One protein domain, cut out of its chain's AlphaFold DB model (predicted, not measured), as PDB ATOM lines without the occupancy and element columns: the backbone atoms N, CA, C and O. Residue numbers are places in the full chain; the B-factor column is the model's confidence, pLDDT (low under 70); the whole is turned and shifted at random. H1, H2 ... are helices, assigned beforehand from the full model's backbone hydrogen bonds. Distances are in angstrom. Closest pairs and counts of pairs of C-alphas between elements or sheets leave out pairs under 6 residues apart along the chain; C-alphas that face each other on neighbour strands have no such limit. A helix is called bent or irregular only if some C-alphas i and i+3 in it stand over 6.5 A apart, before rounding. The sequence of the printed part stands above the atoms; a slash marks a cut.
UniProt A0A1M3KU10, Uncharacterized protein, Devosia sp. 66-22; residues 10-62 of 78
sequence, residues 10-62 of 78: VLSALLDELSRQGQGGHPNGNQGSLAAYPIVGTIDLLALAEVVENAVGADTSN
ATOM      1  N   VAL A  10     346.892 310.750 322.905       87.69
ATOM      2  CA  VAL A  10     348.101 311.417 323.402       87.69
ATOM      3  C   VAL A  10     347.798 312.840 323.866       87.69
ATOM      4  O   VAL A  10     348.227 313.238 324.942       87.69
ATOM      5  N   LEU A  11     347.037 313.610 323.084       87.94
ATOM      6  CA  LEU A  11     346.662 314.971 323.461       87.94
ATOM      7  C   LEU A  11     345.771 314.981 324.709       87.94
ATOM      8  O   LEU A  11     346.031 315.762 325.614       87.94
ATOM      9  N   SER A  12     344.766 314.108 324.787       87.31
ATOM     10  CA  SER A  12     343.907 313.996 325.973       87.31
ATOM     11  C   SER A  12     344.718 313.651 327.223       87.31
ATOM     12  O   SER A  12     344.584 314.319 328.241       87.31
ATOM     13  N   ALA A  13     345.625 312.678 327.120       89.38
ATOM     14  CA  ALA A  13     346.464 312.256 328.235       89.38
ATOM     15  C   ALA A  13     347.428 313.374 328.688       89.38
ATOM     16  O   ALA A  13     347.562 313.643 329.882       89.38
ATOM     17  N   LEU A  14     348.033 314.094 327.738       90.25
ATOM     18  CA  LEU A  14     348.854 315.275 328.021       90.25
ATOM     19  C   LEU A  14     348.062 316.379 328.739       90.25
ATOM     20  O   LEU A  14     348.584 317.001 329.663       90.25
ATOM     21  N   LEU A  15     346.818 316.636 328.328       89.50
ATOM     22  CA  LEU A  15     345.966 317.649 328.957       89.50
ATOM     23  C   LEU A  15     345.544 317.258 330.375       89.50
ATOM     24  O   LEU A  15     345.557 318.112 331.263       89.50
ATOM     25  N   ASP A  16     345.229 315.984 330.601       90.44
ATOM     26  CA  ASP A  16     344.910 315.468 331.933       90.44
ATOM     27  C   ASP A  16     346.111 315.590 332.884       90.44
ATOM     28  O   ASP A  16     345.957 316.038 334.023       90.44
ATOM     29  N   GLU A  17     347.321 315.273 332.413       92.75
ATOM     30  CA  GLU A  17     348.537 315.398 333.221       92.75
ATOM     31  C   GLU A  17     348.891 316.863 333.512       92.75
ATOM     32  O   GLU A  17     349.219 317.206 334.649       92.75
ATOM     33  N   LEU A  18     348.750 317.760 332.530       90.44
ATOM     34  CA  LEU A  18     348.909 319.197 332.774       90.44
ATOM     35  C   LEU A  18     347.905 319.694 333.817       90.44
ATOM     36  O   LEU A  18     348.304 320.379 334.758       90.44
ATOM     37  N   SER A  19     346.637 319.297 333.704       89.00
ATOM     38  CA  SER A  19     345.593 319.628 334.680       89.00
ATOM     39  C   SER A  19     345.949 319.130 336.086       89.00
ATOM     40  O   SER A  19     345.855 319.884 337.059       89.00
ATOM     41  N   ARG A  20     346.471 317.900 336.204       90.06
ATOM     42  CA  ARG A  20     346.957 317.326 337.472       90.06
ATOM     43  C   ARG A  20     348.103 318.137 338.084       90.06
ATOM     44  O   ARG A  20     348.176 318.262 339.306       90.06
ATOM     45  N   GLN A  21     348.969 318.712 337.252       89.69
ATOM     46  CA  GLN A  21     350.052 319.609 337.674       89.69
ATOM     47  C   GLN A  21     349.580 321.050 337.962       89.69
ATOM     48  O   GLN A  21     350.396 321.915 338.282       89.69
ATOM     49  N   GLY A  22     348.275 321.332 337.864       86.25
ATOM     50  CA  GLY A  22     347.713 322.677 338.030       86.25
ATOM     51  C   GLY A  22     347.958 323.598 336.830       86.25
ATOM     52  O   GLY A  22     347.909 324.819 336.971       86.25
ATOM     53  N   GLN A  23     348.245 323.019 335.664       84.19
ATOM     54  CA  GLN A  23     348.529 323.685 334.392       84.19
ATOM     55  C   GLN A  23     347.408 323.417 333.376       84.19
ATOM     56  O   GLN A  23     346.490 322.646 333.634       84.19
ATOM     57  N   GLY A  24     347.465 324.044 332.197       75.06
ATOM     58  CA  GLY A  24     346.576 323.670 331.092       75.06
ATOM     59  C   GLY A  24     345.127 324.123 331.280       75.06
ATOM     60  O   GLY A  24     344.199 323.347 331.080       75.06
ATOM     61  N   GLY A  25     344.946 325.394 331.660       76.12
ATOM     62  CA  GLY A  25     343.635 326.038 331.785       76.12
ATOM     63  C   GLY A  25     342.859 326.134 330.461       76.12
ATOM     64  O   GLY A  25     343.081 325.384 329.518       76.12
ATOM     65  N   HIS A  26     341.928 327.084 330.357       78.69
ATOM     66  CA  HIS A  26     341.097 327.195 329.156       78.69
ATOM     67  C   HIS A  26     341.946 327.470 327.899       78.69
ATOM     68  O   HIS A  26     342.721 328.431 327.896       78.69
ATOM     69  N   PRO A  27     341.805 326.658 326.835       81.62
ATOM     70  CA  PRO A  27     342.570 326.846 325.615       81.62
ATOM     71  C   PRO A  27     342.156 328.137 324.908       81.62
ATOM     72  O   PRO A  27     340.970 328.410 324.713       81.62
ATOM     73  N   ASN A  28     343.143 328.903 324.455       76.00
ATOM     74  CA  ASN A  28     342.929 330.080 323.625       76.00
ATOM     75  C   ASN A  28     343.050 329.679 322.149       76.00
ATOM     76  O   ASN A  28     344.137 329.704 321.574       76.00
ATOM     77  N   GLY A  29     341.933 329.296 321.525       81.62
ATOM     78  CA  GLY A  29     341.885 328.938 320.103       81.62
ATOM     79  C   GLY A  29     341.604 327.454 319.862       81.62
ATOM     80  O   GLY A  29     340.582 326.942 320.311       81.62
ATOM     81  N   ASN A  30     342.465 326.776 319.096       79.81
ATOM     82  CA  ASN A  30     342.231 325.389 318.684       79.81
ATOM     83  C   ASN A  30     342.446 324.403 319.845       79.81
ATOM     84  O   ASN A  30     343.579 324.113 320.216       79.81
ATOM     85  N   GLN A  31     341.353 323.828 320.346       79.00
ATOM     86  CA  GLN A  31     341.346 322.846 321.439       79.00
ATOM     87  C   GLN A  31     342.038 321.519 321.071       79.00
ATOM     88  O   GLN A  31     342.441 320.767 321.948       79.00
ATOM     89  N   GLY A  32     342.236 321.244 319.778       81.75
ATOM     90  CA  GLY A  32     342.996 320.091 319.290       81.75
ATOM     91  C   GLY A  32     344.519 320.283 319.290       81.75
ATOM     92  O   GLY A  32     345.223 319.496 318.662       81.75
ATOM     93  N   SER A  33     345.050 321.336 319.920       81.69
ATOM     94  CA  SER A  33     346.487 321.621 319.955       81.69
ATOM     95  C   SER A  33     346.958 321.959 321.363       81.69
ATOM     96  O   SER A  33     346.433 322.876 321.989       81.69
ATOM     97  N   LEU A  34     348.018 321.291 321.826       83.25
ATOM     98  CA  LEU A  34     348.627 321.553 323.134       83.25
ATOM     99  C   LEU A  34     349.122 323.004 323.271       83.25
ATOM    100  O   LEU A  34     349.036 323.590 324.344       83.25
ATOM    101  N   ALA A  35     349.575 323.617 322.172       84.69
ATOM    102  CA  ALA A  35     350.056 324.998 322.160       84.69
ATOM    103  C   ALA A  35     348.960 326.036 322.473       84.69
ATOM    104  O   ALA A  35     349.279 327.183 322.779       84.69
ATOM    105  N   ALA A  36     347.679 325.657 322.397       85.44
ATOM    106  CA  ALA A  36     346.569 326.535 322.759       85.44
ATOM    107  C   ALA A  36     346.359 326.637 324.279       85.44
ATOM    108  O   ALA A  36     345.652 327.540 324.729       85.44
ATOM    109  N   TYR A  37     346.948 325.731 325.067       85.00
ATOM    110  CA  TYR A  37     346.737 325.654 326.507       85.00
ATOM    111  C   TYR A  37     347.797 326.474 327.250       85.00
ATOM    112  O   TYR A  37     348.995 326.227 327.091       85.00
ATOM    113  N   PRO A  38     347.393 327.463 328.068       82.06
ATOM    114  CA  PRO A  38     348.342 328.264 328.819       82.06
ATOM    115  C   PRO A  38     349.020 327.421 329.903       82.06
ATOM    116  O   PRO A  38     348.363 326.721 330.677       82.06
ATOM    117  N   ILE A  39     350.344 327.548 329.981       83.50
ATOM    118  CA  ILE A  39     351.176 326.973 331.037       83.50
ATOM    119  C   ILE A  39     351.714 328.141 331.857       83.50
ATOM    120  O   ILE A  39     352.450 328.989 331.350       83.50
ATOM    121  N   VAL A  40     351.302 328.217 333.119       77.94
ATOM    122  CA  VAL A  40     351.685 329.271 334.057       77.94
ATOM    123  C   VAL A  40     352.494 328.614 335.169       77.94
ATOM    124  O   VAL A  40     351.967 328.224 336.209       77.94
ATOM    125  N   GLY A  41     353.795 328.449 334.930       81.38
ATOM    126  CA  GLY A  41     354.729 327.877 335.898       81.38
ATOM    127  C   GLY A  41     355.595 326.765 335.321       81.38
ATOM    128  O   GLY A  41     355.785 326.658 334.111       81.38
ATOM    129  N   THR A  42     356.165 325.965 336.213       86.50
ATOM    130  CA  THR A  42     356.990 324.806 335.866       86.50
ATOM    131  C   THR A  42     356.126 323.576 335.636       86.50
ATOM    132  O   THR A  42     355.150 323.366 336.353       86.50
ATOM    133  N   ILE A  43     356.544 322.745 334.686       88.69
ATOM    134  CA  ILE A  43     355.956 321.434 334.406       88.69
ATOM    135  C   ILE A  43     356.968 320.333 334.707       88.69
ATOM    136  O   ILE A  43     358.173 320.518 334.514       88.69
ATOM    137  N   ASP A  44     356.468 319.186 335.148       91.81
ATOM    138  CA  ASP A  44     357.242 317.956 335.248       91.81
ATOM    139  C   ASP A  44     357.244 317.249 333.889       91.81
ATOM    140  O   ASP A  44     356.280 316.589 333.494       91.81
ATOM    141  N   LEU A  45     358.345 317.435 333.161       89.19
ATOM    142  CA  LEU A  45     358.540 316.866 331.832       89.19
ATOM    143  C   LEU A  45     358.647 315.335 331.842       89.19
ATOM    144  O   LEU A  45     358.311 314.726 330.829       89.19
ATOM    145  N   LEU A  46     359.104 314.716 332.938       93.31
ATOM    146  CA  LEU A  46     359.202 313.257 333.007       93.31
ATOM    147  C   LEU A  46     357.808 312.645 333.130       93.31
ATOM    148  O   LEU A  46     357.474 311.750 332.359       93.31
ATOM    149  N   ALA A  47     356.970 313.190 334.015       90.38
ATOM    150  CA  ALA A  47     355.584 312.744 334.154       90.38
ATOM    151  C   ALA A  47     354.798 312.900 332.837       90.38
ATOM    152  O   ALA A  47     354.043 312.016 332.440       90.38
ATOM    153  N   LEU A  48     355.031 313.998 332.110       90.44
ATOM    154  CA  LEU A  48     354.468 314.206 330.773       90.44
ATOM    155  C   LEU A  48     354.936 313.144 329.765       90.44
ATOM    156  O   LEU A  48     354.118 312.635 329.000       90.44
ATOM    157  N   ALA A  49     356.227 312.802 329.756       88.62
ATOM    158  CA  ALA A  49     356.774 311.793 328.850       88.62
ATOM    159  C   ALA A  49     356.196 310.394 329.126       88.62
ATOM    160  O   ALA A  49     355.769 309.728 328.186       88.62
ATOM    161  N   GLU A  50     356.087 309.988 330.395       90.75
ATOM    162  CA  GLU A  50     355.484 308.702 330.785       90.75
ATOM    163  C   GLU A  50     354.034 308.578 330.303       90.75
ATOM    164  O   GLU A  50     353.608 307.535 329.804       90.75
ATOM    165  N   VAL A  51     353.259 309.657 330.411       91.06
ATOM    166  CA  VAL A  51     351.865 309.680 329.961       91.06
ATOM    167  C   VAL A  51     351.761 309.558 328.437       91.06
ATOM    168  O   VAL A  51     350.887 308.841 327.944       91.06
ATOM    169  N   VAL A  52     352.671 310.186 327.684       89.00
ATOM    170  CA  VAL A  52     352.755 310.004 326.224       89.00
ATOM    171  C   VAL A  52     353.117 308.565 325.873       89.00
ATOM    172  O   VAL A  52     352.458 307.976 325.019       89.00
ATOM    173  N   GLU A  53     354.124 307.985 326.526       86.69
ATOM    174  CA  GLU A  53     354.543 306.599 326.283       86.69
ATOM    175  C   GLU A  53     353.402 305.613 326.553       86.69
ATOM    176  O   GLU A  53     353.132 304.746 325.720       86.69
ATOM    177  N   ASN A  54     352.660 305.799 327.646       85.50
ATOM    178  CA  ASN A  54     351.488 304.983 327.965       85.50
ATOM    179  C   ASN A  54     350.359 305.154 326.938       85.50
ATOM    180  O   ASN A  54     349.738 304.171 326.532       85.50
ATOM    181  N   ALA A  55     350.098 306.386 326.488       85.31
ATOM    182  CA  ALA A  55     349.062 306.667 325.496       85.31
ATOM    183  C   ALA A  55     349.398 306.096 324.107       85.31
ATOM    184  O   ALA A  55     348.499 305.633 323.406       85.31
ATOM    185  N   VAL A  56     350.678 306.092 323.716       82.69
ATOM    186  CA  VAL A  56     351.152 305.472 322.465       82.69
ATOM    187  C   VAL A  56     351.180 303.944 322.588       82.69
ATOM    188  O   VAL A  56     350.721 303.243 321.686       82.69
ATOM    189  N   GLY A  57     351.663 303.411 323.714       68.19
ATOM    190  CA  GLY A  57     351.732 301.970 323.972       68.19
ATOM    191  C   GLY A  57     350.356 301.298 324.038       68.19
ATOM    192  O   GLY A  57     350.190 300.168 323.565       68.19
ATOM    193  N   ALA A  58     349.344 302.005 324.549       59.34
ATOM    194  CA  ALA A  58     347.956 301.548 324.545       59.34
ATOM    195  C   ALA A  58     347.386 301.378 323.122       59.34
ATOM    196  O   ALA A  58     346.587 300.471 322.897       59.34
ATOM    197  N   ASP A  59     347.834 302.186 322.153       57.34
ATOM    198  CA  ASP A  59     347.413 302.087 320.746       57.34
ATOM    199  C   ASP A  59     348.064 300.873 320.046       57.34
ATOM    200  O   ASP A  59     347.435 300.174 319.253       57.34
ATOM    201  N   THR A  60     349.304 300.534 320.421       50.44
ATOM    202  CA  THR A  60     349.998 299.331 319.919       50.44
ATOM    203  C   THR A  60     349.549 298.026 320.585       50.44
ATOM    204  O   THR A  60     349.629 296.966 319.969       50.44
ATOM    205  N   SER A  61     349.014 298.089 321.810       51.19
ATOM    206  CA  SER A  61     348.555 296.906 322.563       51.19
ATOM    207  C   SER A  61     347.310 296.242 321.955       51.19
ATOM    208  O   SER A  61     347.002 295.102 322.284       51.19
ATOM    209  N   ASN A  62     346.615 296.923 321.037       49.09
ATOM    210  CA  ASN A  62     345.490 296.365 320.280       49.09
ATOM    211  C   ASN A  62     345.897 295.712 318.944       49.09
ATOM    212  O   ASN A  62     345.019 295.244 318.220       49.09
TER     213      ASN A  62
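What this domain is: This is residues 10 to 62 of the 78 residues of an uncharacterized protein of Devosia sp. 66-22 (UniProt A0A1M3KU10). A helical hairpin of two unequal helices, H1 and the longer H2, has a broad loop of residues 21 to 44 at one end, and the last turns of H2 run on past the start of H1 at the other end. The loop swings away from the end of H1, folds back around residues 32 to 34, and then returns to the start of H2. The printed part has 53 residues, with two named helices in the order H1, H2 and no named strand; the class is all helix. The whole is only just compact, close to loose, with a radius of gyration of the C-alphas of 11.6 A, and spans 34 by 23 by 13 A.

How they stand to each other: H2, residues 45 to 60, touches H1, residues 10 to 20, with 14 pairs of C-alphas within 8 A. Their closest C-alphas are those of Val 10 and Ala 55, 5.3 A apart. They run opposite ways at a steep tilt of 36 degrees, only just past shallow. Their centres are 10.3 A apart, and the two form a helical hairpin. In H1 every O i to N i+4 pair is within hydrogen-bond range; in H2 11 of 12 are.

Where its parts are: H2 has 16 residues and measures 22.9 A from C-alpha 45 at (358.540, 316.866, 331.832) to C-alpha 60 at (349.998, 299.331, 319.919). H1 has 11 residues and measures 15.3 A, beginning with C-alpha 10 at (348.101, 311.417, 323.402). Neither helix is bent or irregular.

The domain as a whole: The two C-alphas farthest apart are those of Gly 41 and Asn 62, at 36.4 A. The printed part has no cut. The link from H1 to H2 is long, with 24 residues. The mean pLDDT of the printed part is 82.4; residues 57 to 62 are under 70.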